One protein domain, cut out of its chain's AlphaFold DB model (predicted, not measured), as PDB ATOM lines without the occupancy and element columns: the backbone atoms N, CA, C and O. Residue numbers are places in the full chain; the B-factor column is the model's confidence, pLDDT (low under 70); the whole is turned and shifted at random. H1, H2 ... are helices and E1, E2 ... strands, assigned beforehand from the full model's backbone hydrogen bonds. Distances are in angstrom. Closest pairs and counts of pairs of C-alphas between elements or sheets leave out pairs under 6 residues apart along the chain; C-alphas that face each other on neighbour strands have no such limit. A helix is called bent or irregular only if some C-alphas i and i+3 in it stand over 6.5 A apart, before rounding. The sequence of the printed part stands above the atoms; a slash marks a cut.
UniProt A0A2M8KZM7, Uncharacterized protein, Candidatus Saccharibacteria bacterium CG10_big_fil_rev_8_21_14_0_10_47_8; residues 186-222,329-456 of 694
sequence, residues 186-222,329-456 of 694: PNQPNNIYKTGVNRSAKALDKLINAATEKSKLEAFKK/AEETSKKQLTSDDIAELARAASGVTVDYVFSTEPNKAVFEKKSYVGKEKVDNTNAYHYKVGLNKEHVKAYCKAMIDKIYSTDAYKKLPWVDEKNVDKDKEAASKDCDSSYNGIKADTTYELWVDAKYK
ATOM      1  N   PRO A 186      98.774 153.260 -22.814       75.81
ATOM      2  CA  PRO A 186      98.055 153.874 -21.694       75.81
ATOM      3  C   PRO A 186      96.807 154.662 -22.113       75.81
ATOM      4  O   PRO A 186      96.022 155.055 -21.245       75.81
ATOM      5  N   ASN A 187      96.641 154.930 -23.413       81.31
ATOM      6  CA  ASN A 187      95.510 155.657 -23.988       81.31
ATOM      7  C   ASN A 187      94.535 154.754 -24.757       81.31
ATOM      8  O   ASN A 187      93.563 155.253 -25.327       81.31
ATOM      9  N   GLN A 188      94.742 153.432 -24.733       88.44
ATOM     10  CA  GLN A 188      93.739 152.492 -25.218       88.44
ATOM     11  C   GLN A 188      92.462 152.585 -24.366       88.44
ATOM     12  O   GLN A 188      92.563 152.669 -23.138       88.44
ATOM     13  N   PRO A 189      91.261 152.492 -24.971       91.12
ATOM     14  CA  PRO A 189      89.997 152.674 -24.256       91.12
ATOM     15  C   PRO A 189      89.844 151.797 -23.008       91.12
ATOM     16  O   PRO A 189      89.349 152.262 -21.985       91.12
ATOM     17  N   ASN A 190      90.319 150.550 -23.044       91.06
ATOM     18  CA  ASN A 190      90.253 149.652 -21.885       91.06
ATOM     19  C   ASN A 190      91.132 150.127 -20.721       91.06
ATOM     20  O   ASN A 190      90.720 150.054 -19.562       91.06
ATOM     21  N   ASN A 191      92.324 150.637 -21.030       93.44
ATOM     22  CA  ASN A 191      93.261 151.139 -20.032       93.44
ATOM     23  C   ASN A 191      92.801 152.488 -19.482       93.44
ATOM     24  O   ASN A 191      92.929 152.721 -18.281       93.44
ATOM     25  N   ILE A 192      92.199 153.339 -20.319       95.62
ATOM     26  CA  ILE A 192      91.587 154.599 -19.883       95.62
ATOM     27  C   ILE A 192      90.421 154.347 -18.933       95.62
ATOM     28  O   ILE A 192      90.390 154.984 -17.889       95.62
ATOM     29  N   TYR A 193      89.526 153.401 -19.227       96.62
ATOM     30  CA  TYR A 193      88.418 153.073 -18.325       96.62
ATOM     31  C   TYR A 193      88.933 152.637 -16.948       96.62
ATOM     32  O   TYR A 193      88.592 153.249 -15.937       96.62
ATOM     33  N   LYS A 194      89.836 151.643 -16.907       95.88
ATOM     34  CA  LYS A 194      90.424 151.156 -15.647       95.88
ATOM     35  C   LYS A 194      91.171 152.256 -14.892       95.88
ATOM     36  O   LYS A 194      91.038 152.382 -13.679       95.88
ATOM     37  N   THR A 195      91.943 153.070 -15.612       96.31
ATOM     38  CA  THR A 195      92.656 154.214 -15.029       96.31
ATOM     39  C   THR A 195      91.680 155.252 -14.484       96.31
ATOM     40  O   THR A 195      91.901 155.749 -13.387       96.31
ATOM     41  N   GLY A 196      90.603 155.535 -15.220       96.31
ATOM     42  CA  GLY A 196      89.511 156.434 -14.857       96.31
ATOM     43  C   GLY A 196      88.883 156.061 -13.527       96.31
ATOM     44  O   GLY A 196      88.884 156.865 -12.598       96.31
ATOM     45  N   VAL A 197      88.430 154.813 -13.429       96.12
ATOM     46  CA  VAL A 197      87.835 154.241 -12.217       96.12
ATOM     47  C   VAL A 197      88.819 154.316 -11.044       96.12
ATOM     48  O   VAL A 197      88.522 154.951 -10.035       96.12
ATOM     49  N   ASN A 198      90.033 153.778 -11.204       95.88
ATOM     50  CA  ASN A 198      91.018 153.716 -10.118       95.88
ATOM     51  C   ASN A 198      91.499 155.105  -9.660       95.88
ATOM     52  O   ASN A 198      91.762 155.315  -8.475       95.88
ATOM     53  N   ARG A 199      91.654 156.071 -10.575       95.69
ATOM     54  CA  ARG A 199      92.040 157.444 -10.212       95.69
ATOM     55  C   ARG A 199      90.897 158.189  -9.540       95.69
ATOM     56  O   ARG A 199      91.173 158.913  -8.591       95.69
ATOM     57  N   SER A 200      89.652 157.996  -9.976       95.50
ATOM     58  CA  SER A 200      88.482 158.543  -9.281       95.50
ATOM     59  C   SER A 200      88.350 157.989  -7.866       95.50
ATOM     60  O   SER A 200      88.093 158.767  -6.953       95.50
ATOM     61  N   ALA A 201      88.629 156.698  -7.664       94.06
ATOM     62  CA  ALA A 201      88.680 156.084  -6.337       94.06
ATOM     63  C   ALA A 201      89.691 156.800  -5.424       94.06
ATOM     64  O   ALA A 201      89.343 157.290  -4.352       94.06
ATOM     65  N   LYS A 202      90.934 156.958  -5.902       93.88
ATOM     66  CA  LYS A 202      91.997 157.676  -5.174       93.88
ATOM     67  C   LYS A 202      91.675 159.152  -4.948       93.88
ATOM     68  O   LYS A 202      92.056 159.711  -3.925       93.88
ATOM     69  N   ALA A 203      91.023 159.801  -5.910       91.69
ATOM     70  CA  ALA A 203      90.630 161.199  -5.797       91.69
ATOM     71  C   ALA A 203      89.550 161.388  -4.725       91.69
ATOM     72  O   ALA A 203      89.673 162.310  -3.924       91.69
ATOM     73  N   LEU A 204      88.546 160.504  -4.673       91.75
ATOM     74  CA  LEU A 204      87.520 160.515  -3.630       91.75
ATOM     75  C   LEU A 204      88.132 160.271  -2.249       91.75
ATOM     76  O   LEU A 204      87.869 161.043  -1.334       91.75
ATOM     77  N   ASP A 205      88.981 159.253  -2.109       90.75
ATOM     78  CA  ASP A 205      89.662 158.960  -0.843       90.75
ATOM     79  C   ASP A 205      90.504 160.158  -0.368       90.75
ATOM     80  O   ASP A 205      90.356 160.635   0.757       90.75
ATOM     81  N   LYS A 206      91.309 160.747  -1.262       91.00
ATOM     82  CA  LYS A 206      92.089 161.952  -0.948       91.00
ATOM     83  C   LYS A 206      91.201 163.139  -0.570       91.00
ATOM     84  O   LYS A 206      91.549 163.868   0.355       91.00
ATOM     85  N   LEU A 207      90.090 163.348  -1.276       90.06
ATOM     86  CA  LEU A 207      89.129 164.414  -0.989       90.06
ATOM     87  C   LEU A 207      88.538 164.255   0.412       90.06
ATOM     88  O   LEU A 207      88.570 165.205   1.187       90.06
ATOM     89  N   ILE A 208      88.029 163.067   0.743       90.81
ATOM     90  CA  ILE A 208      87.388 162.805   2.034       90.81
ATOM     91  C   ILE A 208      88.406 162.898   3.161       90.81
ATOM     92  O   ILE A 208      88.144 163.584   4.145       90.81
ATOM     93  N   ASN A 209      89.592 162.309   3.005       90.88
ATOM     94  CA  ASN A 209      90.653 162.431   4.000       90.88
ATOM     95  C   ASN A 209      91.040 163.896   4.221       90.88
ATOM     96  O   ASN A 209      91.063 164.344   5.362       90.88
ATOM     97  N   ALA A 210      91.219 164.672   3.148       90.50
ATOM     98  CA  ALA A 210      91.537 166.092   3.244       90.50
ATOM     99  C   ALA A 210      90.399 166.933   3.842       90.50
ATOM    100  O   ALA A 210      90.685 167.919   4.513       90.50
ATOM    101  N   ALA A 211      89.131 166.607   3.577       86.75
ATOM    102  CA  ALA A 211      87.968 167.329   4.104       86.75
ATOM    103  C   ALA A 211      87.685 166.997   5.578       86.75
ATOM    104  O   ALA A 211      87.114 167.809   6.299       86.75
ATOM    105  N   THR A 212      88.112 165.817   6.025       89.81
ATOM    106  CA  THR A 212      87.917 165.314   7.391       89.81
ATOM    107  C   THR A 212      89.158 165.475   8.275       89.81
ATOM    108  O   THR A 212      89.209 164.950   9.387       89.81
ATOM    109  N   GLU A 213      90.184 166.183   7.800       90.94
ATOM    110  CA  GLU A 213      91.342 166.561   8.610       90.94
ATOM    111  C   GLU A 213      90.892 167.385   9.820       90.94
ATOM    112  O   GLU A 213      90.213 168.403   9.673       90.94
ATOM    113  N   LYS A 214      91.322 166.976  11.020       89.69
ATOM    114  CA  LYS A 214      90.904 167.603  12.280       89.69
ATOM    115  C   LYS A 214      91.118 169.116  12.284       89.69
ATOM    116  O   LYS A 214      90.216 169.857  12.643       89.69
ATOM    117  N   SER A 215      92.274 169.589  11.812       88.38
ATOM    118  CA  SER A 215      92.573 171.025  11.722       88.38
ATOM    119  C   SER A 215      91.567 171.805  10.868       88.38
ATOM    120  O   SER A 215      91.258 172.948  11.193       88.38
ATOM    121  N   LYS A 216      91.031 171.204   9.799       86.38
ATOM    122  CA  LYS A 216      90.021 171.845   8.950       86.38
ATOM    123  C   LYS A 216      88.644 171.802   9.586       86.38
ATOM    124  O   LYS A 216      87.948 172.807   9.556       86.38
ATOM    125  N   LEU A 217      88.274 170.679  10.198       86.69
ATOM    126  CA  LEU A 217      87.016 170.565  10.940       86.69
ATOM    127  C   LEU A 217      86.944 171.595  12.075       86.69
ATOM    128  O   LEU A 217      85.927 172.264  12.232       86.69
ATOM    129  N   GLU A 218      88.045 171.788  12.807       85.06
ATOM    130  CA  GLU A 218      88.159 172.839  13.824       85.06
ATOM    131  C   GLU A 218      88.032 174.243  13.217       85.06
ATOM    132  O   GLU A 218      87.355 175.095  13.787       85.06
ATOM    133  N   ALA A 219      88.611 174.482  12.035       85.75
ATOM    134  CA  ALA A 219      88.452 175.756  11.338       85.75
ATOM    135  C   ALA A 219      86.990 176.028  10.938       85.75
ATOM    136  O   ALA A 219      86.566 177.175  10.988       85.75
ATOM    137  N   PHE A 220      86.201 174.998  10.610       85.25
ATOM    138  CA  PHE A 220      84.775 175.143  10.283       85.25
ATOM    139  C   PHE A 220      83.866 175.362  11.497       85.25
ATOM    140  O   PHE A 220      82.737 175.829  11.325       85.25
ATOM    141  N   LYS A 221      84.330 175.109  12.730       86.12
ATOM    142  CA  LYS A 221      83.576 175.509  13.935       86.12
ATOM    143  C   LYS A 221      83.357 177.017  13.993       86.12
ATOM    144  O   LYS A 221      82.400 177.465  14.621       86.12
ATOM    145  N   LYS A 222      84.234 177.773  13.323       92.50
ATOM    146  CA  LYS A 222      84.051 179.189  13.044       92.50
ATOM    147  C   LYS A 222      83.781 179.389  11.562       92.50
ATOM    148  O   LYS A 222      84.713 179.346  10.767       92.50
ATOM    149  N   ALA A 329      73.792 167.108  31.475       54.00
ATOM    150  CA  ALA A 329      74.956 167.277  30.590       54.00
ATOM    151  C   ALA A 329      75.751 165.970  30.344       54.00
ATOM    152  O   ALA A 329      76.365 165.801  29.289       54.00
ATOM    153  N   GLU A 330      75.714 165.017  31.281       54.34
ATOM    154  CA  GLU A 330      76.288 163.670  31.125       54.34
ATOM    155  C   GLU A 330      75.493 162.769  30.162       54.34
ATOM    156  O   GLU A 330      76.088 161.976  29.432       54.34
ATOM    157  N   GLU A 331      74.168 162.901  30.103       57.94
ATOM    158  CA  GLU A 331      73.315 162.219  29.119       57.94
ATOM    159  C   GLU A 331      73.381 162.905  27.747       57.94
ATOM    160  O   GLU A 331      73.408 162.227  26.717       57.94
ATOM    161  N   THR A 332      73.476 164.240  27.713       54.28
ATOM    162  CA  THR A 332      73.589 165.012  26.463       54.28
ATOM    163  C   THR A 332      74.943 164.812  25.785       54.28
ATOM    164  O   THR A 332      74.996 164.667  24.568       54.28
ATOM    165  N   SER A 333      76.042 164.754  26.548       57.16
ATOM    166  CA  SER A 333      77.398 164.590  25.995       57.16
ATOM    167  C   SER A 333      77.637 163.218  25.360       57.16
ATOM    168  O   SER A 333      78.373 163.129  24.379       57.16
ATOM    169  N   LYS A 334      76.981 162.154  25.846       64.12
ATOM    170  CA  LYS A 334      77.073 160.814  25.238       64.12
ATOM    171  C   LYS A 334      76.371 160.716  23.882       64.12
ATOM    172  O   LYS A 334      76.822 159.947  23.041       64.12
ATOM    173  N   LYS A 335      75.315 161.506  23.655       71.12
ATOM    174  CA  LYS A 335      74.548 161.537  22.395       71.12
ATOM    175  C   LYS A 335      74.857 162.744  21.504       71.12
ATOM    176  O   LYS A 335      74.258 162.898  20.443       71.12
ATOM    177  N   GLN A 336      75.779 163.620  21.900       78.12
ATOM    178  CA  GLN A 336      76.134 164.768  21.077       78.12
ATOM    179  C   GLN A 336      77.017 164.325  19.911       78.12
ATOM    180  O   GLN A 336      78.114 163.798  20.095       78.12
ATOM    181  N   LEU A 337      76.537 164.575  18.699       83.06
ATOM    182  CA  LEU A 337      77.288 164.325  17.482       83.06
ATOM    183  C   LEU A 337      78.456 165.313  17.373       83.06
ATOM    184  O   LEU A 337      78.263 166.529  17.438       83.06
ATOM    185  N   THR A 338      79.667 164.796  17.200       86.69
ATOM    186  CA  THR A 338      80.887 165.600  17.057       86.69
ATOM    187  C   THR A 338      81.341 165.678  15.599       86.69
ATOM    188  O   THR A 338      80.911 164.908  14.738       86.69
ATOM    189  N   SER A 339      82.262 166.599  15.301       85.94
ATOM    190  CA  SER A 339      82.914 166.652  13.987       85.94
ATOM    191  C   SER A 339      83.704 165.378  13.672       85.94
ATOM    192  O   SER A 339      83.778 164.987  12.509       85.94
ATOM    193  N   ASP A 340      84.269 164.731  14.696       89.44
ATOM    194  CA  ASP A 340      85.022 163.484  14.549       89.44
ATOM    195  C   ASP A 340      84.080 162.319  14.183       89.44
ATOM    196  O   ASP A 340      84.411 161.536  13.293       89.44
ATOM    197  N   ASP A 341      82.870 162.275  14.757       91.12
ATOM    198  CA  ASP A 341      81.838 161.287  14.404       91.12
ATOM    199  C   ASP A 341      81.406 161.427  12.933       91.12
ATOM    200  O   ASP A 341      81.366 160.455  12.177       91.12
ATOM    201  N   ILE A 342      81.129 162.656  12.481       88.25
ATOM    202  CA  ILE A 342      80.773 162.927  11.076       88.25
ATOM    203  C   ILE A 342      81.920 162.561  10.130       88.25
ATOM    204  O   ILE A 342      81.693 162.013   9.048       88.25
ATOM    205  N   ALA A 343      83.158 162.851  10.527       90.44
ATOM    206  CA  ALA A 343      84.345 162.492   9.765       90.44
ATOM    207  C   ALA A 343      84.516 160.974   9.634       90.44
ATOM    208  O   ALA A 343      84.840 160.488   8.547       90.44
ATOM    209  N   GLU A 344      84.292 160.224  10.713       93.69
ATOM    210  CA  GLU A 344      84.284 158.762  10.697       93.69
ATOM    211  C   GLU A 344      83.217 158.229   9.735       93.69
ATOM    212  O   GLU A 344      83.541 157.438   8.846       93.69
ATOM    213  N   LEU A 345      81.980 158.723   9.841       91.81
ATOM    214  CA  LEU A 345      80.876 158.341   8.960       91.81
ATOM    215  C   LEU A 345      81.193 158.606   7.483       91.81
ATOM    216  O   LEU A 345      80.986 157.734   6.633       91.81
ATOM    217  N   ALA A 346      81.738 159.784   7.170       90.44
ATOM    218  CA  ALA A 346      82.116 160.147   5.809       90.44
ATOM    219  C   ALA A 346      83.181 159.196   5.240       90.44
ATOM    220  O   ALA A 346      83.030 158.718   4.112       90.44
ATOM    221  N   ARG A 347      84.221 158.875   6.025       92.81
ATOM    222  CA  ARG A 347      85.276 157.921   5.634       92.81
ATOM    223  C   ARG A 347      84.736 156.506   5.465       92.81
ATOM    224  O   ARG A 347      85.098 155.829   4.505       92.81
ATOM    225  N   ALA A 348      83.865 156.066   6.371       93.56
ATOM    226  CA  ALA A 348      83.242 154.749   6.317       93.56
ATOM    227  C   ALA A 348      82.431 154.582   5.022       93.56
ATOM    228  O   ALA A 348      82.654 153.631   4.269       93.56
ATOM    229  N   ALA A 349      81.568 155.550   4.703       91.94
ATOM    230  CA  ALA A 349      80.769 155.528   3.481       91.94
ATOM    231  C   ALA A 349      81.630 155.639   2.207       91.94
ATOM    232  O   ALA A 349      81.406 154.926   1.219       91.94
ATOM    233  N   SER A 350      82.649 156.505   2.203       91.75
ATOM    234  CA  SER A 350      83.530 156.645   1.041       91.75
ATOM    235  C   SER A 350      84.385 155.409   0.802       91.75
ATOM    236  O   SER A 350      84.573 155.041  -0.355       91.75
ATOM    237  N   GLY A 351      84.854 154.744   1.863       93.50
ATOM    238  CA  GLY A 351      85.633 153.508   1.765       93.50
ATOM    239  C   GLY A 351      84.862 152.412   1.030       93.50
ATOM    240  O   GLY A 351      85.337 151.891   0.026       93.50
ATOM    241  N   VAL A 352      83.610 152.162   1.427       95.44
ATOM    242  CA  VAL A 352      82.741 151.191   0.734       95.44
ATOM    243  C   VAL A 352      82.487 151.598  -0.723       95.44
ATOM    244  O   VAL A 352      82.486 150.763  -1.627       95.44
ATOM    245  N   THR A 353      82.302 152.895  -0.983       94.31
ATOM    246  CA  THR A 353      82.134 153.413  -2.351       94.31
ATOM    247  C   THR A 353      83.379 153.161  -3.204       94.31
ATOM    248  O   THR A 353      83.263 152.755  -4.361       94.31
ATOM    249  N   VAL A 354      84.572 153.359  -2.652       94.56
ATOM    250  CA  VAL A 354      85.840 153.061  -3.326       94.56
ATOM    251  C   VAL A 354      85.963 151.564  -3.624       94.56
ATOM    252  O   VAL A 354      86.269 151.204  -4.761       94.56
ATOM    253  N   ASP A 355      85.641 150.707  -2.656       95.81
ATOM    254  CA  ASP A 355      85.815 149.251  -2.752       95.81
ATOM    255  C   ASP A 355      84.911 148.573  -3.791       95.81
ATOM    256  O   ASP A 355      85.281 147.535  -4.350       95.81
ATOM    257  N   TYR A 356      83.738 149.148  -4.065       96.19
ATOM    258  CA  TYR A 356      82.730 148.552  -4.949       96.19
ATOM    259  C   TYR A 356      82.443 149.397  -6.190       96.19
ATOM    260  O   TYR A 356      82.474 148.903  -7.319       96.19
ATOM    261  N   VAL A 357      82.144 150.682  -6.004       93.69
ATOM    262  CA  VAL A 357      81.681 151.559  -7.087       93.69
ATOM    263  C   VAL A 357      82.849 152.036  -7.938       93.69
ATOM    264  O   VAL A 357      82.780 151.988  -9.166       93.69
ATOM    265  N   PHE A 358      83.942 152.453  -7.300       94.75
ATOM    266  CA  PHE A 358      85.175 152.839  -7.988       94.75
ATOM    267  C   PHE A 358      86.206 151.709  -8.014       94.75
ATOM    268  O   PHE A 358      87.410 151.946  -7.918       94.75
ATOM    269  N   SER A 359      85.724 150.480  -8.203       95.00
ATOM    270  CA  SER A 359      86.549 149.281  -8.271       95.00
ATOM    271  C   SER A 359      86.646 148.729  -9.686       95.00
ATOM    272  O   SER A 359      85.713 148.801 -10.486       95.00
ATOM    273  N   THR A 360      87.808 148.157  -9.993       94.50
ATOM    274  CA  THR A 360      88.037 147.363 -11.209       94.50
ATOM    275  C   THR A 360      88.199 145.873 -10.897       94.50
ATOM    276  O   THR A 360      88.508 145.094 -11.802       94.50
ATOM    277  N   GLU A 361      87.990 145.472  -9.635       95.06
ATOM    278  CA  GLU A 361      88.049 144.081  -9.186       95.06
ATOM    279  C   GLU A 361      86.825 143.309  -9.703       95.06
ATOM    280  O   GLU A 361      85.694 143.696  -9.397       95.06
ATOM    281  N   PRO A 362      87.001 142.209 -10.461       93.44
ATOM    282  CA  PRO A 362      85.883 141.504 -11.090       93.44
ATOM    283  C   PRO A 362      84.808 140.978 -10.135       93.44
ATOM    284  O   PRO A 362      83.704 140.728 -10.590       93.44
ATOM    285  N   ASN A 363      85.117 140.796  -8.850       95.06
ATOM    286  CA  ASN A 363      84.220 140.274  -7.812       95.06
ATOM    287  C   ASN A 363      83.609 141.362  -6.904       95.06
ATOM    288  O   ASN A 363      82.946 141.033  -5.921       95.06
ATOM    289  N   LYS A 364      83.875 142.645  -7.179       95.62
ATOM    290  CA  LYS A 364      83.312 143.779  -6.420       95.62
ATOM    291  C   LYS A 364      82.813 144.920  -7.294       95.62
ATOM    292  O   LYS A 364      81.971 145.694  -6.847       95.62
ATOM    293  N   ALA A 365      83.345 145.055  -8.508       96.06
ATOM    294  CA  ALA A 365      83.046 146.169  -9.393       96.06
ATOM    295  C   ALA A 365      81.547 146.238  -9.700       96.06
ATOM    296  O   ALA A 365      80.992 145.385 -10.396       96.06
ATOM    297  N   VAL A 366      80.895 147.282  -9.193       94.38
ATOM    298  CA  VAL A 366      79.475 147.546  -9.452       94.38
ATOM    299  C   VAL A 366      79.251 147.900 -10.918       94.38
ATOM    300  O   VAL A 366      78.283 147.439 -11.519       94.38
ATOM    301  N   PHE A 367      80.153 148.688 -11.509       94.19
ATOM    302  CA  PHE A 367      80.075 149.045 -12.919       94.19
ATOM    303  C   PHE A 367      80.774 148.020 -13.805       94.19
ATOM    304  O   PHE A 367      81.969 147.756 -13.678       94.19
ATOM    305  N   GLU A 368      80.038 147.528 -14.793       93.56
ATOM    306  CA  GLU A 368      80.555 146.650 -15.832       93.56
ATOM    307  C   GLU A 368      80.650 147.408 -17.149       93.56
ATOM    308  O   GLU A 368      79.637 147.764 -17.751       93.56
ATOM    309  N   LYS A 369      81.864 147.631 -17.653       95.12
ATOM    310  CA  LYS A 369      82.045 148.227 -18.982       95.12
ATOM    311  C   LYS A 369      81.483 147.300 -20.063       95.12
ATOM    312  O   LYS A 369      82.049 146.235 -20.308       95.12
ATOM    313  N   LYS A 370      80.436 147.744 -20.761       95.75
ATOM    314  CA  LYS A 370      79.797 147.008 -21.863       95.75
ATOM    315  C   LYS A 370      80.462 147.321 -23.197       95.75
ATOM    316  O   LYS A 370      80.888 146.407 -23.897       95.75
ATOM    317  N   SER A 371      80.632 148.599 -23.529       96.94
ATOM    318  CA  SER A 371      81.296 149.008 -24.771       96.94
ATOM    319  C   SER A 371      81.966 150.375 -24.655       96.94
ATOM    320  O   SER A 371      81.701 151.154 -23.740       96.94
ATOM    321  N   TYR A 372      82.888 150.643 -25.579       97.94
ATOM    322  CA  TYR A 372      83.454 151.968 -25.807       97.94
ATOM    323  C   TYR A 372      82.725 152.600 -26.990       97.94
ATOM    324  O   TYR A 372      82.608 151.958 -28.034       97.94
ATOM    325  N   VAL A 373      82.230 153.822 -26.814       98.00
ATOM    326  CA  VAL A 373      81.472 154.546 -27.841       98.00
ATOM    327  C   VAL A 373      82.418 155.381 -28.695       98.00
ATOM    328  O   VAL A 373      82.417 155.269 -29.917       98.00
ATOM    329  N   GLY A 374      83.277 156.180 -28.062       97.75
ATOM    330  CA  GLY A 374      84.173 157.072 -28.785       97.75
ATOM    331  C   GLY A 374      84.858 158.093 -27.892       97.75
ATOM    332  O   GLY A 374      84.719 158.082 -26.669       97.75
ATOM    333  N   LYS A 375      85.629 158.978 -28.521       97.50
ATOM    334  CA  LYS A 375      86.198 160.155 -27.870       97.50
ATOM    335  C   LYS A 375      85.454 161.371 -28.390       97.50
ATOM    336  O   LYS A 375      85.383 161.559 -29.601       97.50
ATOM    337  N   GLU A 376      84.953 162.197 -27.489       97.56
ATOM    338  CA  GLU A 376      84.142 163.361 -27.836       97.56
ATOM    339  C   GLU A 376      84.394 164.528 -26.880       97.56
ATOM    340  O   GLU A 376      85.095 164.395 -25.873       97.56
ATOM    341  N   LYS A 377      83.846 165.694 -27.217       97.25
ATOM    342  CA  LYS A 377      83.855 166.871 -26.352       97.25
ATOM    343  C   LYS A 377      82.450 167.055 -25.786       97.25
ATOM    344  O   LYS A 377      81.546 167.428 -26.522       97.25
ATOM    345  N   VAL A 378      82.290 166.821 -24.488       96.00
ATOM    346  CA  VAL A 378      81.021 166.925 -23.757       96.00
ATOM    347  C   VAL A 378      81.144 168.018 -22.697       96.00
ATOM    348  O   VAL A 378      82.094 168.017 -21.922       96.00
ATOM    349  N   ASP A 379      80.237 168.998 -22.690       93.12
ATOM    350  CA  ASP A 379      80.242 170.140 -21.751       93.12
ATOM    351  C   ASP A 379      81.604 170.859 -21.661       93.12
ATOM    352  O   ASP A 379      82.117 171.163 -20.584       93.12
ATOM    353  N   ASN A 380      82.239 171.081 -22.814       93.56
ATOM    354  CA  ASN A 380      83.605 171.610 -22.930       93.56
ATOM    355  C   ASN A 380      84.739 170.730 -22.369       93.56
ATOM    356  O   ASN A 380      85.894 171.161 -22.369       93.56
ATOM    357  N   THR A 381      84.455 169.484 -22.004       94.88
ATOM    358  CA  THR A 381      85.431 168.496 -21.532       94.88
ATOM    359  C   THR A 381      85.707 167.460 -22.620       94.88
ATOM    360  O   THR A 381      84.799 166.799 -23.112       94.88
ATOM    361  N   ASN A 382      86.974 167.291 -23.010       96.94
ATOM    362  CA  ASN A 382      87.365 166.188 -23.893       96.94
ATOM    363  C   ASN A 382      87.335 164.884 -23.088       96.94
ATOM    364  O   ASN A 382      88.090 164.759 -22.124       96.94
ATOM    365  N   ALA A 383      86.520 163.914 -23.487       97.94
ATOM    366  CA  ALA A 383      86.295 162.693 -22.725       97.94
ATOM    367  C   ALA A 383      86.254 161.438 -23.604       97.94
ATOM    368  O   ALA A 383      85.974 161.488 -24.801       97.94
ATOM    369  N   TYR A 384      86.545 160.302 -22.979       98.44
ATOM    370  CA  TYR A 384      86.284 158.969 -23.509       98.44
ATOM    371  C   TYR A 384      84.911 158.514 -23.020       98.44
ATOM    372  O   TYR A 384      84.662 158.510 -21.813       98.44
ATOM    373  N   HIS A 385      84.043 158.134 -23.949       98.50
ATOM    374  CA  HIS A 385      82.654 157.771 -23.707       98.50
ATOM    375  C   HIS A 385      82.472 156.249 -23.733       98.50
ATOM    376  O   HIS A 385      82.928 155.562 -24.653       98.50
ATOM    377  N   TYR A 386      81.825 155.714 -22.702       98.44
ATOM    378  CA  TYR A 386      81.573 154.291 -22.500       98.44
ATOM    379  C   TYR A 386      80.107 154.038 -22.169       98.44
ATOM    380  O   TYR A 386      79.493 154.818 -21.445       98.44
ATOM    381  N   LYS A 387      79.615 152.867 -22.579       97.38
ATOM    382  CA  LYS A 387      78.404 152.271 -22.013       97.38
ATOM    383  C   LYS A 387      78.785 151.332 -20.883       97.38
ATOM    384  O   LYS A 387      79.627 150.444 -21.067       97.38
ATOM    385  N   VAL A 388      78.159 151.499 -19.728       96.44
ATOM    386  CA  VAL A 388      78.360 150.651 -18.547       96.44
ATOM    387  C   VAL A 388      77.036 150.046 -18.096       96.44
ATOM    388  O   VAL A 388      75.999 150.677 -18.226       96.44
ATOM    389  N   GLY A 389      77.050 148.820 -17.589       94.19
ATOM    390  CA  GLY A 389      75.916 148.211 -16.895       94.19
ATOM    391  C   GLY A 389      76.197 148.093 -15.401       94.19
ATOM    392  O   GLY A 389      77.294 148.427 -14.945       94.19
ATOM    393  N   LEU A 390      75.215 147.591 -14.657       92.88
ATOM    394  CA  LEU A 390      75.350 147.297 -13.231       92.88
ATOM    395  C   LEU A 390      75.390 145.789 -12.995       92.88
ATOM    396  O   LEU A 390      74.505 145.062 -13.449       92.88
ATOM    397  N   ASN A 391      76.382 145.332 -12.234       92.25
ATOM    398  CA  ASN A 391      76.379 143.977 -11.707       92.25
ATOM    399  C   ASN A 391      75.433 143.903 -10.498       92.25
ATOM    400  O   ASN A 391      75.687 144.521  -9.464       92.25
ATOM    401  N   LYS A 392      74.340 143.144 -10.618       90.00
ATOM    402  CA  LYS A 392      73.304 143.055  -9.574       90.00
ATOM    403  C   LYS A 392      73.838 142.534  -8.244       90.00
ATOM    404  O   LYS A 392      73.505 143.082  -7.196       90.00
ATOM    405  N   GLU A 393      74.658 141.490  -8.287       91.12
ATOM    406  CA  GLU A 393      75.214 140.863  -7.087       91.12
ATOM    407  C   GLU A 393      76.169 141.818  -6.370       91.12
ATOM    408  O   GLU A 393      76.113 141.949  -5.147       91.12
ATOM    409  N   HIS A 394      76.980 142.569  -7.119       93.88
ATOM    410  CA  HIS A 394      77.879 143.560  -6.532       93.88
ATOM    411  C   HIS A 394      77.141 144.799  -6.021       93.88
ATOM    412  O   HIS A 394      77.538 145.337  -4.992       93.88
ATOM    413  N   VAL A 395      76.052 145.242  -6.666       91.75
ATOM    414  CA  VAL A 395      75.195 146.320  -6.125       91.75
ATOM    415  C   VAL A 395      74.586 145.896  -4.792       91.75
ATOM    416  O   VAL A 395      74.608 146.657  -3.825       91.75
ATOM    417  N   LYS A 396      74.086 144.661  -4.722       91.31
ATOM    418  CA  LYS A 396      73.558 144.069  -3.493       91.31
ATOM    419  C   LYS A 396      74.624 144.006  -2.397       91.31
ATOM    420  O   LYS A 396      74.376 144.438  -1.273       91.31
ATOM    421  N   ALA A 397      75.815 143.504  -2.724       94.25
ATOM    422  CA  ALA A 397      76.933 143.427  -1.788       94.25
ATOM    423  C   ALA A 397      77.382 144.817  -1.310       94.25
ATOM    424  O   ALA A 397      77.597 145.008  -0.117       94.25
ATOM    425  N   TYR A 398      77.442 145.798  -2.213       94.62
ATOM    426  CA  TYR A 398      77.721 147.194  -1.887       94.62
ATOM    427  C   TYR A 398      76.690 147.777  -0.913       94.62
ATOM    428  O   TYR A 398      77.071 148.390   0.079       94.62
ATOM    429  N   CYS A 399      75.393 147.567  -1.167       93.06
ATOM    430  CA  CYS A 399      74.312 148.043  -0.302       93.06
ATOM    431  C   CYS A 399      74.467 147.495   1.125       93.06
ATOM    432  O   CYS A 399      74.499 148.264   2.086       93.06
ATOM    433  N   LYS A 400      74.685 146.179   1.255       94.31
ATOM    434  CA  LYS A 400      74.910 145.529   2.555       94.31
ATOM    435  C   LYS A 400      76.180 146.031   3.243       94.31
ATOM    436  O   LYS A 400      76.142 146.325   4.431       94.31
ATOM    437  N   ALA A 401      77.280 146.186   2.505       95.56
ATOM    438  CA  ALA A 401      78.529 146.724   3.045       95.56
ATOM    439  C   ALA A 401      78.385 148.182   3.516       95.56
ATOM    440  O   ALA A 401      78.973 148.567   4.525       95.56
ATOM    441  N   MET A 402      77.587 148.992   2.814       93.94
ATOM    442  CA  MET A 402      77.324 150.382   3.187       93.94
ATOM    443  C   MET A 402      76.535 150.458   4.494       93.94
ATOM    444  O   MET A 402      76.928 151.188   5.401       93.94
ATOM    445  N   ILE A 403      75.456 149.680   4.607       93.56
ATOM    446  CA  ILE A 403      74.652 149.583   5.832       93.56
ATOM    447  C   ILE A 403      75.514 149.092   6.990       93.56
ATOM    448  O   ILE A 403      75.546 149.730   8.039       93.56
ATOM    449  N   ASP A 404      76.276 148.017   6.778       94.94
ATOM    450  CA  ASP A 404      77.186 147.467   7.781       94.94
ATOM    451  C   ASP A 404      78.137 148.529   8.336       94.94
ATOM    452  O   ASP A 404      78.244 148.687   9.554       94.94
ATOM    453  N   LYS A 405      78.763 149.313   7.454       94.38
ATOM    454  CA  LYS A 405      79.703 150.357   7.853       94.38
ATOM    455  C   LYS A 405      79.036 151.549   8.524       94.38
ATOM    456  O   LYS A 405      79.526 151.964   9.567       94.38
ATOM    457  N   ILE A 406      77.935 152.071   7.980       92.38
ATOM    458  CA  ILE A 406      77.236 153.238   8.544       92.38
ATOM    459  C   ILE A 406      76.711 152.933   9.949       92.38
ATOM    460  O   ILE A 406      76.986 153.693  10.876       92.38
ATOM    461  N   TYR A 407      76.016 151.807  10.125       93.38
ATOM    462  CA  TYR A 407      75.388 151.440  11.400       93.38
ATOM    463  C   TYR A 407      76.421 151.112  12.485       93.38
ATOM    464  O   TYR A 407      76.135 151.210  13.675       93.38
ATOM    465  N   SER A 408      77.644 150.757  12.082       92.38
ATOM    466  CA  SER A 408      78.743 150.501  13.014       92.38
ATOM    467  C   SER A 408      79.392 151.780  13.557       92.38
ATOM    468  O   SER A 408      80.072 151.701  14.583       92.38
ATOM    469  N   THR A 409      79.191 152.933  12.907       93.06
ATOM    470  CA  THR A 409      79.799 154.208  13.327       93.06
ATOM    471  C   THR A 409      79.139 154.783  14.573       93.06
ATOM    472  O   THR A 409      77.935 154.623  14.794       93.06
ATOM    473  N   ASP A 410      79.913 155.518  15.365       91.62
ATOM    474  CA  ASP A 410      79.380 156.200  16.547       91.62
ATOM    475  C   ASP A 410      78.435 157.344  16.170       91.62
ATOM    476  O   ASP A 410      77.479 157.619  16.894       91.62
ATOM    477  N   ALA A 411      78.616 157.941  14.986       90.50
ATOM    478  CA  ALA A 411      77.695 158.932  14.442       90.50
ATOM    479  C   ALA A 411      76.251 158.425  14.376       90.50
ATOM    480  O   ALA A 411      75.341 159.143  14.779       90.50
ATOM    481  N   TYR A 412      76.043 157.197  13.889       88.19
ATOM    482  CA  TYR A 412      74.713 156.599  13.797       88.19
ATOM    483  C   TYR A 412      74.127 156.311  15.184       88.19
ATOM    484  O   TYR A 412      72.987 156.674  15.463       88.19
ATOM    485  N   LYS A 413      74.926 155.724  16.081       89.81
ATOM    486  CA  LYS A 413      74.499 155.360  17.446       89.81
ATOM    487  C   LYS A 413      74.103 156.572  18.290       89.81
ATOM    488  O   LYS A 413      73.209 156.477  19.122       89.81
ATOM    489  N   LYS A 414      74.743 157.720  18.051       87.69
ATOM    490  CA  LYS A 414      74.478 158.983  18.753       87.69
ATOM    491  C   LYS A 414      73.226 159.713  18.262       87.69
ATOM    492  O   LYS A 414      72.830 160.700  18.880       87.69
ATOM    493  N   LEU A 415      72.589 159.269  17.174       83.12
ATOM    494  CA  LEU A 415      71.371 159.911  16.681       83.12
ATOM    495  C   LEU A 415      70.246 159.798  17.726       83.12
ATOM    496  O   LEU A 415      70.041 158.732  18.307       83.12
ATOM    497  N   PRO A 416      69.474 160.871  17.970       74.62
ATOM    498  CA  PRO A 416      68.529 160.907  19.087       74.62
ATOM    499  C   PRO A 416      67.366 159.916  18.939       74.62
ATOM    500  O   PRO A 416      66.786 159.515  19.944       74.62
ATOM    501  N   TRP A 417      67.051 159.500  17.710       77.12
ATOM    502  CA  TRP A 417      66.018 158.507  17.399       77.12
ATOM    503  C   TRP A 417      66.527 157.058  17.379       77.12
ATOM    504  O   TRP A 417      65.730 156.150  17.161       77.12
ATOM    505  N   VAL A 418      67.828 156.823  17.580       81.75
ATOM    506  CA  VAL A 418      68.409 155.474  17.597       81.75
ATOM    507  C   VAL A 418      68.453 154.952  19.033       81.75
ATOM    508  O   VAL A 418      68.985 155.595  19.944       81.75
ATOM    509  N   ASP A 419      67.887 153.763  19.235       85.81
ATOM    510  CA  ASP A 419      68.105 152.972  20.444       85.81
ATOM    511  C   ASP A 419      69.309 152.059  20.205       85.81
ATOM    512  O   ASP A 419      69.233 151.114  19.420       85.81
ATOM    513  N   GLU A 420      70.418 152.326  20.898       83.88
ATOM    514  CA  GLU A 420      71.658 151.550  20.781       83.88
ATOM    515  C   GLU A 420      71.439 150.037  20.953       83.88
ATOM    516  O   GLU A 420      72.134 149.238  20.327       83.88
ATOM    517  N   LYS A 421      70.439 149.625  21.743       88.19
ATOM    518  CA  LYS A 421      70.106 148.207  21.962       88.19
ATOM    519  C   LYS A 421      69.474 147.539  20.740       88.19
ATOM    520  O   LYS A 421      69.438 146.311  20.673       88.19
ATOM    521  N   ASN A 422      68.944 148.327  19.808       91.69
ATOM    522  CA  ASN A 422      68.286 147.849  18.598       91.69
ATOM    523  C   ASN A 422      69.127 148.059  17.334       91.69
ATOM    524  O   ASN A 422      68.712 147.579  16.288       91.69
ATOM    525  N   VAL A 423      70.324 148.653  17.416       90.69
ATOM    526  CA  VAL A 423      71.178 148.922  16.240       90.69
ATOM    527  C   VAL A 423      71.408 147.670  15.387       90.69
ATOM    528  O   VAL A 423      71.332 147.747  14.163       90.69
ATOM    529  N   ASP A 424      71.629 146.505  16.005       92.81
ATOM    530  CA  ASP A 424      71.790 145.242  15.270       92.81
ATOM    531  C   ASP A 424      70.508 144.820  14.535       92.81
ATOM    532  O   ASP A 424      70.575 144.331  13.406       92.81
ATOM    533  N   LYS A 425      69.334 145.049  15.139       92.62
ATOM    534  CA  LYS A 425      68.036 144.778  14.504       92.62
ATOM    535  C   LYS A 425      67.765 145.754  13.367       92.62
ATOM    536  O   LYS A 425      67.337 145.321  12.302       92.62
ATOM    537  N   ASP A 426      68.042 147.039  13.575       89.62
ATOM    538  CA  ASP A 426      67.853 148.084  12.568       89.62
ATOM    539  C   ASP A 426      68.768 147.822  11.364       89.62
ATOM    540  O   ASP A 426      68.341 147.879  10.210       89.62
ATOM    541  N   LYS A 427      70.015 147.420  11.631       92.94
ATOM    542  CA  LYS A 427      70.979 146.978  10.621       92.94
ATOM    543  C   LYS A 427      70.494 145.745   9.864       92.94
ATOM    544  O   LYS A 427      70.638 145.695   8.639       92.94
ATOM    545  N   GLU A 428      69.954 144.742  10.556       92.44
ATOM    546  CA  GLU A 428      69.414 143.536   9.920       92.44
ATOM    547  C   GLU A 428      68.205 143.869   9.034       92.44
ATOM    548  O   GLU A 428      68.140 143.398   7.897       92.44
ATOM    549  N   ALA A 429      67.286 144.707   9.519       90.06
ATOM    550  CA  ALA A 429      66.125 145.173   8.766       90.06
ATOM    551  C   ALA A 429      66.553 145.925   7.498       90.06
ATOM    552  O   ALA A 429      66.203 145.513   6.394       90.06
ATOM    553  N   ALA A 430      67.424 146.925   7.631       89.62
ATOM    554  CA  ALA A 430      67.931 147.679   6.489       89.62
ATOM    555  C   ALA A 430      68.708 146.777   5.503       89.62
ATOM    556  O   ALA A 430      68.627 146.934   4.283       89.62
ATOM    557  N   SER A 431      69.442 145.775   6.003       89.69
ATOM    558  CA  SER A 431      70.142 144.800   5.153       89.69
ATOM    559  C   SER A 431      69.194 143.875   4.385       89.69
ATOM    560  O   SER A 431      69.557 143.430   3.291       89.69
ATOM    561  N   LYS A 432      68.004 143.574   4.928       89.12
ATOM    562  CA  LYS A 432      66.935 142.846   4.222       89.12
ATOM    563  C   LYS A 432      66.301 143.708   3.136       89.12
ATOM    564  O   LYS A 432      65.995 143.183   2.070       89.12
ATOM    565  N   ASP A 433      66.197 145.018   3.334       86.38
ATOM    566  CA  ASP A 433      65.715 145.923   2.282       86.38
ATOM    567  C   ASP A 433      66.673 145.945   1.086       86.38
ATOM    568  O   ASP A 433      66.244 145.888  -0.067       86.38
ATOM    569  N   CYS A 434      67.988 145.852   1.327       86.12
ATOM    570  CA  CYS A 434      68.941 145.626   0.238       86.12
ATOM    571  C   CYS A 434      68.655 144.344  -0.558       86.12
ATOM    572  O   CYS A 434      69.116 144.259  -1.691       86.12
ATOM    573  N   ASP A 435      67.961 143.338  -0.005       81.81
ATOM    574  CA  ASP A 435      67.593 142.126  -0.744       81.81
ATOM    575  C   ASP A 435      66.425 142.354  -1.724       81.81
ATOM    576  O   ASP A 435      66.344 141.675  -2.750       81.81
ATOM    577  N   SER A 436      65.535 143.309  -1.448       77.44
ATOM    578  CA  SER A 436      64.359 143.602  -2.275       77.44
ATOM    579  C   SER A 436      64.629 144.704  -3.308       77.44
ATOM    580  O   SER A 436      64.185 144.591  -4.457       77.44
ATOM    581  N   SER A 437      65.427 145.717  -2.950       69.62
ATOM    582  CA  SER A 437      65.662 146.913  -3.771       69.62
ATOM    583  C   SER A 437      66.348 146.641  -5.122       69.62
ATOM    584  O   SER A 437      66.111 147.362  -6.091       69.62
ATOM    585  N   TYR A 438      67.170 145.590  -5.259       71.19
ATOM    586  CA  TYR A 438      67.873 145.315  -6.529       71.19
ATOM    587  C   TYR A 438      67.031 144.565  -7.571       71.19
ATOM    588  O   TYR A 438      67.436 144.491  -8.736       71.19
ATOM    589  N   ASN A 439      65.859 144.028  -7.206       71.25
ATOM    590  CA  ASN A 439      64.979 143.329  -8.154       71.25
ATOM    591  C   ASN A 439      64.484 144.260  -9.279       71.25
ATOM    592  O   ASN A 439      64.076 143.792 -10.341       71.25
ATOM    593  N   GLY A 440      64.534 145.581  -9.067       68.56
ATOM    594  CA  GLY A 440      64.233 146.596 -10.079       68.56
ATOM    595  C   GLY A 440      65.327 146.818 -11.126       68.56
ATOM    596  O   GLY A 440      65.020 147.291 -12.218       68.56
ATOM    597  N   ILE A 441      66.578 146.441 -10.850       76.38
ATOM    598  CA  ILE A 441      67.686 146.634 -11.792       76.38
ATOM    599  C   ILE A 441      67.508 145.638 -12.940       76.38
ATOM    600  O   ILE A 441      67.438 144.430 -12.707       76.38
ATOM    601  N   LYS A 442      67.452 146.093 -14.193       79.06
ATOM    602  CA  LYS A 442      67.453 145.187 -15.353       79.06
ATOM    603  C   LYS A 442      68.894 144.963 -15.815       79.06
ATOM    604  O   LYS A 442      69.672 145.907 -15.913       79.06
ATOM    605  N   ALA A 443      69.269 143.705 -16.054       73.88
ATOM    606  CA  ALA A 443      70.658 143.324 -16.354       73.88
ATOM    607  C   ALA A 443      71.182 143.909 -17.683       73.88
ATOM    608  O   ALA A 443      72.390 144.004 -17.896       73.88
ATOM    609  N   ASP A 444      70.266 144.290 -18.568       81.12
ATOM    610  CA  ASP A 444      70.503 144.876 -19.884       81.12
ATOM    611  C   ASP A 444      70.503 146.414 -19.877       81.12
ATOM    612  O   ASP A 444      70.858 147.023 -20.886       81.12
ATOM    613  N   THR A 445      70.145 147.059 -18.760       87.06
ATOM    614  CA  THR A 445      70.157 148.526 -18.676       87.06
ATOM    615  C   THR A 445      71.589 149.040 -18.740       87.06
ATOM    616  O   THR A 445      72.454 148.639 -17.955       87.06
ATOM    617  N   THR A 446      71.834 149.945 -19.685       92.38
ATOM    618  CA  THR A 446      73.122 150.616 -19.854       92.38
ATOM    619  C   THR A 446      73.030 152.084 -19.478       92.38
ATOM    620  O   THR A 446      72.082 152.768 -19.849       92.38
ATOM    621  N   TYR A 447      74.077 152.563 -18.826       94.31
ATOM    622  CA  TYR A 447      74.308 153.946 -18.450       94.31
ATOM    623  C   TYR A 447      75.461 154.501 -19.280       94.31
ATOM    624  O   TYR A 447      76.376 153.763 -19.662       94.31
ATOM    625  N   GLU A 448      75.437 155.803 -19.531       96.94
ATOM    626  CA  GLU A 448      76.507 156.481 -20.258       96.94
ATOM    627  C   GLU A 448      77.519 157.046 -19.254       96.94
ATOM    628  O   GLU A 448      77.147 157.710 -18.285       96.94
ATOM    629  N   LEU A 449      78.806 156.761 -19.456       98.19
ATOM    630  CA  LEU A 449      79.893 157.184 -18.574       98.19
ATOM    631  C   LEU A 449      81.003 157.851 -19.381       98.19
ATOM    632  O   LEU A 449      81.482 157.309 -20.379       98.19
ATOM    633  N   TRP A 450      81.473 158.992 -18.889       98.44
ATOM    634  CA  TRP A 450      82.554 159.756 -19.501       98.44
ATOM    635  C   TRP A 450      83.770 159.810 -18.587       98.44
ATOM    636  O   TRP A 450      83.660 160.135 -17.406       98.44
ATOM    637  N   VAL A 451      84.947 159.530 -19.146       98.31
ATOM    638  CA  VAL A 451      86.245 159.673 -18.474       98.31
ATOM    639  C   VAL A 451      87.002 160.835 -19.107       98.31
ATOM    640  O   VAL A 451      87.284 160.806 -20.304       98.31
ATOM    641  N   ASP A 452      87.358 161.842 -18.311       97.25
ATOM    642  CA  ASP A 452      88.140 163.003 -18.744       97.25
ATOM    643  C   ASP A 452      89.462 162.558 -19.395       97.25
ATOM    644  O   ASP A 452      90.230 161.777 -18.826       97.25
ATOM    645  N   ALA A 453      89.753 163.054 -20.597       95.81
ATOM    646  CA  ALA A 453      90.907 162.620 -21.377       95.81
ATOM    647  C   ALA A 453      92.254 163.131 -20.834       95.81
ATOM    648  O   ALA A 453      93.287 162.517 -21.107       95.81
ATOM    649  N   LYS A 454      92.264 164.242 -20.089       94.62
ATOM    650  CA  LYS A 454      93.468 164.883 -19.543       94.62
ATOM    651  C   LYS A 454      93.856 164.268 -18.199       94.62
ATOM    652  O   LYS A 454      94.977 163.791 -18.029       94.62
ATOM    653  N   TYR A 455      92.934 164.269 -17.245       95.00
ATOM    654  CA  TYR A 455      93.160 163.815 -15.875       95.00
ATOM    655  C   TYR A 455      92.893 162.321 -15.701       95.00
ATOM    656  O   TYR A 455      93.424 161.713 -14.765       95.00
ATOM    657  N   LYS A 456      92.153 161.703 -16.631       96.00
ATOM    658  CA  LYS A 456      91.710 160.305 -16.537       96.00
ATOM    659  C   LYS A 456      90.971 160.073 -15.222       96.00
ATOM    660  O   LYS A 456      91.309 159.164 -14.477       96.00
TER     661      LYS A 456
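Overview. This is residues 186 to 222 and 329 to 456 of the 694 residues of an uncharacterized protein of Candidatus Saccharibacteria bacterium CG10_big_fil_rev_8_21_14_0_10_47_8 (UniProt A0A2M8KZM7). Four long helices, H1, H4, H5 and H7, lie side by side in a single row, each running opposite to the next, and a strongly twisted three-stranded sheet stands across one end of the row, with the first part of H1 packed on it. The small helices H2, H3 and H6 lie toward the other end, H3 farthest out. The printed part has 165 residues, with named elements in the order H1 H2 H3 H4 E1 E2 H5 H6 H7 E3; the sheet, ordered E1 E2 E3, is antiparallel, and the class is mixed, helices and strands. The whole is loose, with a radius of gyration of the C-alphas of 19.3 A and spans of 61 by 41 by 25 A.

Along the chain. H1, residues 189 to 211, begins with C-alpha 189 at (89.997, 152.674, -24.256) and is 32.0 A long. H2 is residues 214 to 220, and H3, beyond the cut, residues 329 to 335. H4, residues 339 to 356, is 26.2 A long. E1, residues 367 to 378, spans 20.9 A and bends by 92 degrees at residue 370; E2, residues 381 to 390, spans 24.9 A and bends by 57 degrees at residue 384. H5, residues 392 to 408, is 24.4 A long, and H6 is residues 410 to 413. H7, residues 420 to 440, is 32.1 A long and irregular: C-alphas 421 and 424 are 7.5 A apart. E3, residues 447 to 452, spans 16.5 A and ends with C-alpha 452 at (88.140, 163.003, -18.744).

Arrangement. H4 is the hub, touching H1, H5 and H6. With residues 346 to 354 alone it touches H1 at a shallow tilt of 10 degrees, opposite ways; the closest C-alphas, of Ala 201 and Val 354, are 5.1 A apart. H4 and H5 touch at a shallow tilt of 17 degrees, opposite ways, closest at C-alphas Ala 348 and Lys 405, 5.8 A. H5 and H7 touch likewise at 17 degrees, opposite ways, closest at C-alphas Lys 400 and Ser 431, 5.5 A. H4 and H7 are apart. H6 touches H4, closest at C-alphas Asp 341 and Ala 411, 4.8 A. H2 is close to H4 but not clearly touching, and H3 likewise to H6. H1 is on the sheet at a height of 6.3 A, two layers, with a helix on one face of a sheet; it runs across the strands, at 66 degrees to E3 on the local plane. E1 and E2 form a hairpin, with N 370 and O 387 within hydrogen-bond range at 2.8 A; E2 and E3 are antiparallel, with N 386 and O 449 at 2.8 A. Every O i to N i+4 pair is within hydrogen-bond range in H1, H2, H4 and H5, against 10 of 17 in H7 and 1 of 3 in H3, where 1 of 4 O i to N i+3 pairs is; H6 is too short for an O i to N i+4 pair.

Size, cuts and confidence. The C-alphas farthest apart, of Ala 329 and Gly 374, are 60.9 A apart. Residues 223 to 328 are not printed, and C-alphas 222 and 329 are 23.1 A apart across this cut. Of the links that are printed whole, none is long. The mean pLDDT of the printed part is 89.7; it is under 70 at residues 329 to 334, 437 and 440.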